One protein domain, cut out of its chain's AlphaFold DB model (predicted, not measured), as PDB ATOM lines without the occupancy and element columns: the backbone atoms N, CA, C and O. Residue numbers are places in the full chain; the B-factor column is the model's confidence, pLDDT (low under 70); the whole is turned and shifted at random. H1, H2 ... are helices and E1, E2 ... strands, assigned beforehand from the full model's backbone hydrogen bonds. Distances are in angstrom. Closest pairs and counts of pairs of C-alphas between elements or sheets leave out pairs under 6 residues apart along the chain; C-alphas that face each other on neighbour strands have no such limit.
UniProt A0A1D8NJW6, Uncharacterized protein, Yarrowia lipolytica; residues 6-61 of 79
ATOM      1  N   LYS A   6     211.490 194.040 235.434       95.12
ATOM      2  CA  LYS A   6     210.173 194.173 234.801       95.12
ATOM      3  C   LYS A   6     209.247 195.070 235.630       95.12
ATOM      4  O   LYS A   6     208.738 196.053 235.105       95.12
ATOM      5  N   GLN A   7     209.134 194.794 236.928       96.19
ATOM      6  CA  GLN A   7     208.313 195.590 237.848       96.19
ATOM      7  C   GLN A   7     208.798 197.042 237.950       96.19
ATOM      8  O   GLN A   7     207.996 197.956 238.113       96.19
ATOM      9  N   LEU A   8     210.109 197.278 237.853       95.38
ATOM     10  CA  LEU A   8     210.656 198.637 237.842       95.38
ATOM     11  C   LEU A   8     210.298 199.395 236.559       95.38
ATOM     12  O   LEU A   8     209.955 200.571 236.636       95.38
ATOM     13  N   ARG A   9     210.344 198.732 235.396       96.06
ATOM     14  CA  ARG A   9     209.954 199.334 234.111       96.06
ATOM     15  C   ARG A   9     208.476 199.702 234.080       96.06
ATOM     16  O   ARG A   9     208.156 200.809 233.670       96.06
ATOM     17  N   GLU A  10     207.613 198.808 234.557       96.44
ATOM     18  CA  GLU A  10     206.169 199.055 234.674       96.44
ATOM     19  C   GLU A  10     205.908 200.275 235.566       96.44
ATOM     20  O   GLU A  10     205.307 201.249 235.129       96.44
ATOM     21  N   ARG A  11     206.506 200.312 236.764       96.06
ATOM     22  CA  ARG A  11     206.372 201.458 237.679       96.06
ATOM     23  C   ARG A  11     206.887 202.777 237.104       96.06
ATOM     24  O   ARG A  11     206.358 203.828 237.452       96.06
ATOM     25  N   PHE A  12     207.946 202.740 236.297       95.62
ATOM     26  CA  PHE A  12     208.470 203.937 235.642       95.62
ATOM     27  C   PHE A  12     207.509 204.441 234.563       95.62
ATOM     28  O   PHE A  12     207.238 205.638 234.497       95.62
ATOM     29  N   TYR A  13     206.982 203.522 233.754       96.81
ATOM     30  CA  TYR A  13     206.046 203.827 232.679       96.81
ATOM     31  C   TYR A  13     204.705 204.359 233.208       96.81
ATOM     32  O   TYR A  13     204.201 205.357 232.700       96.81
ATOM     33  N   ASP A  14     204.186 203.759 234.280       97.31
ATOM     34  CA  ASP A  14     202.897 204.124 234.884       97.31
ATOM     35  C   ASP A  14     202.970 205.381 235.772       97.31
ATOM     36  O   ASP A  14     201.961 205.844 236.305       97.31
ATOM     37  N   GLY A  15     204.165 205.942 235.978       97.88
ATOM     38  CA  GLY A  15     204.347 207.118 236.819       97.88
ATOM     39  C   GLY A  15     203.678 208.362 236.233       97.88
ATOM     40  O   GLY A  15     203.895 208.700 235.071       97.88
ATOM     41  N   SER A  16     202.944 209.111 237.060       97.62
ATOM     42  CA  SER A  16     202.312 210.382 236.682       97.62
ATOM     43  C   SER A  16     202.791 211.568 237.530       97.62
ATOM     44  O   SER A  16     203.483 211.416 238.547       97.62
ATOM     45  N   ILE A  17     202.447 212.770 237.068       97.19
ATOM     46  CA  ILE A  17     202.583 214.045 237.768       97.19
ATOM     47  C   ILE A  17     201.212 214.727 237.761       97.19
ATOM     48  O   ILE A  17     200.593 214.884 236.709       97.19
ATOM     49  N   SER A  18     200.757 215.154 238.940       97.75
ATOM     50  CA  SER A  18     199.601 216.039 239.081       97.75
ATOM     51  C   SER A  18     199.992 217.446 238.639       97.75
ATOM     52  O   SER A  18     200.831 218.077 239.281       97.75
ATOM     53  N   VAL A  19     199.381 217.946 237.572       96.31
ATOM     54  CA  VAL A  19     199.658 219.275 237.023       96.31
ATOM     55  C   VAL A  19     198.448 220.177 237.233       96.31
ATOM     56  O   VAL A  19     197.319 219.811 236.910       96.31
ATOM     57  N   LYS A  20     198.698 221.368 237.783       94.94
ATOM     58  CA  LYS A  20     197.734 222.465 237.879       94.94
ATOM     59  C   LYS A  20     198.032 223.448 236.751       94.94
ATOM     60  O   LYS A  20     199.055 224.122 236.792       94.94
ATOM     61  N   VAL A  21     197.142 223.538 235.775       93.50
ATOM     62  CA  VAL A  21     197.236 224.501 234.679       93.50
ATOM     63  C   VAL A  21     196.370 225.709 235.008       93.50
ATOM     64  O   VAL A  21     195.209 225.575 235.404       93.50
ATOM     65  N   VAL A  22     196.952 226.891 234.846       90.06
ATOM     66  CA  VAL A  22     196.283 228.178 235.019       90.06
ATOM     67  C   VAL A  22     196.469 228.950 233.725       90.06
ATOM     68  O   VAL A  22     197.569 228.969 233.175       90.06
ATOM     69  N   LEU A  23     195.393 229.548 233.224       87.12
ATOM     70  CA  LEU A  23     195.483 230.414 232.061       87.12
ATOM     71  C   LEU A  23     196.157 231.730 232.463       87.12
ATOM     72  O   LEU A  23     195.756 232.348 233.451       87.12
ATOM     73  N   SER A  24     197.158 232.156 231.694       85.00
ATOM     74  CA  SER A  24     197.768 233.473 231.867       85.00
ATOM     75  C   SER A  24     196.784 234.534 231.379       85.00
ATOM     76  O   SER A  24     196.644 234.771 230.182       85.00
ATOM     77  N   ILE A  25     196.031 235.103 232.319       77.75
ATOM     78  CA  ILE A  25     195.096 236.200 232.073       77.75
ATOM     79  C   ILE A  25     195.572 237.462 232.797       77.75
ATOM     80  O   ILE A  25     196.181 237.357 233.866       77.75
ATOM     81  N   PRO A  26     195.280 238.655 232.253       74.12
ATOM     82  CA  PRO A  26     195.559 239.920 232.920       74.12
ATOM     83  C   PRO A  26     195.038 239.967 234.367       74.12
ATOM     84  O   PRO A  26     193.994 239.394 234.693       74.12
ATOM     85  N   HIS A  27     195.782 240.655 235.241       64.62
ATOM     86  CA  HIS A  27     195.536 240.701 236.689       64.62
ATOM     87  C   HIS A  27     194.111 241.150 237.063       64.62
ATOM     88  O   HIS A  27     193.552 240.698 238.061       64.62
ATOM     89  N   ASP A  28     193.507 242.014 236.256       65.69
ATOM     90  CA  ASP A  28     192.145 242.529 236.398       65.69
ATOM     91  C   ASP A  28     191.054 241.467 236.162       65.69
ATOM     92  O   ASP A  28     189.928 241.641 236.627       65.69
ATOM     93  N   LYS A  29     191.385 240.335 235.525       66.56
ATOM     94  CA  LYS A  29     190.465 239.211 235.266       66.56
ATOM     95  C   LYS A  29     190.705 237.985 236.159       66.56
ATOM     96  O   LYS A  29     190.012 236.978 236.022       66.56
ATOM     97  N   LEU A  30     191.645 238.057 237.110       62.12
ATOM     98  CA  LEU A  30     192.044 236.934 237.978       62.12
ATOM     99  C   LEU A  30     190.903 236.318 238.799       62.12
ATOM    100  O   LEU A  30     190.937 235.122 239.075       62.12
ATOM    101  N   LEU A  31     189.884 237.099 239.175       59.66
ATOM    102  CA  LEU A  31     188.734 236.601 239.947       59.66
ATOM    103  C   LEU A  31     187.911 235.547 239.185       59.66
ATOM    104  O   LEU A  31     187.165 234.787 239.800       59.66
ATOM    105  N   GLU A  32     188.081 235.461 237.864       61.66
ATOM    106  CA  GLU A  32     187.424 234.480 236.997       61.66
ATOM    107  C   GLU A  32     188.360 233.345 236.551       61.66
ATOM    108  O   GLU A  32     187.958 232.513 235.731       61.66
ATOM    109  N   SER A  33     189.602 233.295 237.056       67.19
ATOM    110  CA  SER A  33     190.606 232.352 236.563       67.19
ATOM    111  C   SER A  33     190.175 230.910 236.837       67.19
ATOM    112  O   SER A  33     190.158 230.446 237.981       67.19
ATOM    113  N   GLN A  34     189.836 230.184 235.775       78.81
ATOM    114  CA  GLN A  34     189.614 228.749 235.857       78.81
ATOM    115  C   GLN A  34     190.953 228.034 236.055       78.81
ATOM    116  O   GLN A  34     191.993 228.455 235.547       78.81
ATOM    117  N   VAL A  35     190.918 226.934 236.800       89.69
ATOM    118  CA  VAL A  35     192.080 226.080 237.040       89.69
ATOM    119  C   VAL A  35     191.767 224.699 236.504       89.69
ATOM    120  O   VAL A  35     190.748 224.114 236.871       89.69
ATOM    121  N   TYR A  36     192.671 224.156 235.695       92.25
ATOM    122  CA  TYR A  36     192.545 222.805 235.174       92.25
ATOM    123  C   TYR A  36     193.559 221.875 235.834       92.25
ATOM    124  O   TYR A  36     194.766 222.086 235.739       92.25
ATOM    125  N   TYR A  37     193.072 220.839 236.514       95.31
ATOM    126  CA  TYR A  37     193.919 219.798 237.092       95.31
ATOM    127  C   TYR A  37     193.960 218.589 236.159       95.31
ATOM    128  O   TYR A  37     192.914 218.037 235.819       95.31
ATOM    129  N   ILE A  38     195.161 218.155 235.777       95.69
ATOM    130  CA  ILE A  38     195.373 217.009 234.887       95.69
ATOM    131  C   ILE A  38     196.500 216.110 235.407       95.69
ATOM    132  O   ILE A  38     197.487 216.582 235.968       95.69
ATOM    133  N   GLN A  39     196.346 214.795 235.237       97.25
ATOM    134  CA  GLN A  39     197.414 213.820 235.463       97.25
ATOM    135  C   GLN A  39     198.190 213.618 234.165       97.25
ATOM    136  O   GLN A  39     197.606 213.205 233.163       97.25
ATOM    137  N   ILE A  40     199.495 213.879 234.189       96.56
ATOM    138  CA  ILE A  40     200.368 213.716 233.022       96.56
ATOM    139  C   ILE A  40     201.360 212.579 233.289       96.56
ATOM    140  O   ILE A  40     202.049 212.615 234.312       96.56
ATOM    141  N   PRO A  41     201.458 211.561 232.415       97.81
ATOM    142  CA  PRO A  41     202.489 210.536 232.503       97.81
ATOM    143  C   PRO A  41     203.884 211.162 232.442       97.81
ATOM    144  O   PRO A  41     204.165 211.992 231.582       97.81
ATOM    145  N   ARG A  42     204.792 210.717 233.312       96.75
ATOM    146  CA  ARG A  42     206.187 211.198 233.370       96.75
ATOM    147  C   ARG A  42     206.965 210.949 232.083       96.75
ATOM    148  O   ARG A  42     207.954 211.621 231.826       96.75
ATOM    149  N   VAL A  43     206.536 209.951 231.320       96.88
ATOM    150  CA  VAL A  43     207.144 209.526 230.057       96.88
ATOM    151  C   VAL A  43     206.526 210.209 228.833       96.88
ATOM    152  O   VAL A  43     206.907 209.892 227.710       96.88
ATOM    153  N   ALA A  44     205.566 211.116 229.031       95.44
ATOM    154  CA  ALA A  44     204.918 211.867 227.965       95.44
ATOM    155  C   ALA A  44     205.445 213.305 227.892       95.44
ATOM    156  O   ALA A  44     205.916 213.869 228.878       95.44
ATOM    157  N   TYR A  45     205.305 213.914 226.719       94.88
ATOM    158  CA  TYR A  45     205.573 215.333 226.517       94.88
ATOM    159  C   TYR A  45     204.324 216.181 226.746       94.88
ATOM    160  O   TYR A  45     203.202 215.762 226.446       94.88
ATOM    161  N   LEU A  46     204.530 217.405 227.230       91.31
ATOM    162  CA  LEU A  46     203.451 218.317 227.604       91.31
ATOM    163  C   LEU A  46     202.629 218.789 226.390       91.31
ATOM    164  O   LEU A  46     201.420 218.985 226.510       91.31
ATOM    165  N   HIS A  47     203.249 218.885 225.206       90.81
ATOM    166  CA  HIS A  47     202.580 219.301 223.966       90.81
ATOM    167  C   HIS A  47     201.379 218.414 223.594       90.81
ATOM    168  O   HIS A  47     200.388 218.915 223.068       90.81
ATOM    169  N   ASN A  48     201.414 217.122 223.942       93.44
ATOM    170  CA  ASN A  48     200.320 216.177 223.674       93.44
ATOM    171  C   ASN A  48     199.008 216.548 224.384       93.44
ATOM    172  O   ASN A  48     197.944 216.043 224.031       93.44
ATOM    173  N   TYR A  49     199.079 217.410 225.397       92.81
ATOM    174  CA  TYR A  49     197.938 217.805 226.215       92.81
ATOM    175  C   TYR A  49     197.416 219.204 225.878       92.81
ATOM    176  O   TYR A  49     196.371 219.584 226.406       92.81
ATOM    177  N   VAL A  50     198.085 219.952 224.990       89.81
ATOM    178  CA  VAL A  50     197.737 221.346 224.654       89.81
ATOM    179  C   VAL A  50     196.293 221.459 224.182       89.81
ATOM    180  O   VAL A  50     195.534 222.233 224.751       89.81
ATOM    181  N   GLU A  51     195.865 220.648 223.216       87.50
ATOM    182  CA  GLU A  51     194.498 220.718 222.683       87.50
ATOM    183  C   GLU A  51     193.439 220.420 223.759       87.50
ATOM    184  O   GLU A  51     192.412 221.089 223.847       87.50
ATOM    185  N   THR A  52     193.689 219.431 224.621       91.38
ATOM    186  CA  THR A  52     192.790 219.077 225.732       91.38
ATOM    187  C   THR A  52     192.694 220.204 226.759       91.38
ATOM    188  O   THR A  52     191.596 220.532 227.207       91.38
ATOM    189  N   ILE A  53     193.826 220.827 227.085       90.50
ATOM    190  CA  ILE A  53     193.908 221.973 227.996       90.50
ATOM    191  C   ILE A  53     193.185 223.186 227.392       90.50
ATOM    192  O   ILE A  53     192.345 223.794 228.051       90.50
ATOM    193  N   LEU A  54     193.443 223.507 226.123       86.31
ATOM    194  CA  LEU A  54     192.801 224.621 225.422       86.31
ATOM    195  C   LEU A  54     191.286 224.430 225.302       86.31
ATOM    196  O   LEU A  54     190.539 225.382 225.518       86.31
ATOM    197  N   ARG A  55     190.815 223.206 225.027       87.31
ATOM    198  CA  ARG A  55     189.378 222.887 225.018       87.31
ATOM    199  C   ARG A  55     188.719 223.150 226.369       87.31
ATOM    200  O   ARG A  55     187.610 223.676 226.392       87.31
ATOM    201  N   TYR A  56     189.387 222.822 227.479       88.75
ATOM    202  CA  TYR A  56     188.869 223.131 228.815       88.75
ATOM    203  C   TYR A  56     188.698 224.643 229.016       88.75
ATOM    204  O   TYR A  56     187.669 225.090 229.519       88.75
ATOM    205  N   PHE A  57     189.663 225.438 228.553       84.44
ATOM    206  CA  PHE A  57     189.628 226.901 228.641       84.44
ATOM    207  C   PHE A  57     188.835 227.586 227.514       84.44
ATOM    208  O   PHE A  57     188.885 228.810 227.412       84.44
ATOM    209  N   GLY A  58     188.080 226.838 226.697       71.38
ATOM    210  CA  GLY A  58     187.595 227.212 225.356       71.38
ATOM    211  C   GLY A  58     186.874 228.557 225.154       71.38
ATOM    212  O   GLY A  58     186.682 228.947 224.010       71.38
ATOM    213  N   ARG A  59     186.504 229.286 226.215       61.66
ATOM    214  CA  ARG A  59     185.928 230.647 226.158       61.66
ATOM    215  C   ARG A  59     186.955 231.788 226.130       61.66
ATOM    216  O   ARG A  59     186.558 232.933 225.968       61.66
ATOM    217  N   TYR A  60     188.235 231.491 226.349       59.28
ATOM    218  CA  TYR A  60     189.316 232.484 226.428       59.28
ATOM    219  C   TYR A  60     190.273 232.437 225.229       59.28
ATOM    220  O   TYR A  60     191.377 232.967 225.302       59.28
ATOM    221  N   ARG A  61     189.880 231.757 224.145       61.75
ATOM    222  CA  ARG A  61     190.588 231.851 222.869       61.75
ATOM    223  C   ARG A  61     190.216 233.178 222.218       61.75
ATOM    224  O   ARG A  61     189.077 233.330 221.786       61.75
TER     225      ARG A  61
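This is residues 6 to 61 of the 79 residues of an uncharacterized protein of Yarrowia lipolytica (UniProt A0A1D8NJW6). An antiparallel two-stranded ribbon, E1 and E2, makes the middle of a rod; residues 6 to 11 of H1 stick out at one end, residues 26 to 32, with H2, at the other. H3 folds back beside the ribbon, mainly along E2. The 56 printed residues hold H1, E1, H2, E2 and H3 in order, class mixed; the whole is only just loose, close to extended, radius of gyration of the C-alphas 14.9 A, spanning 51 by 18 by 12 A.

E1, residues 16 to 22, and E2, residues 35 to 41, are antiparallel neighbours; N 19 and O 38, 2.8 A apart, are within hydrogen-bond range. The closest C-alphas of E2 and H3, residues 46 to 56, are Tyr 36 and Tyr 56, 7.4 A apart. H1, residues 6 to 13, has every O i to N i+4 pair within range, H3 4 of 7, and H2, residues 27 to 32, 0 of 2 but 2 of 3 O i to N i+3 pairs.

H1 begins at C-alpha 6 (210.173, 194.173, 234.801). E1 spans 18.9 A, E2 19.2 A and H3 15.4 A, ending at C-alpha 56 (188.869, 223.131, 228.815).

The printed part has no cut; pLDDT is under 70 in residues 27 to 33 and 59 to 61.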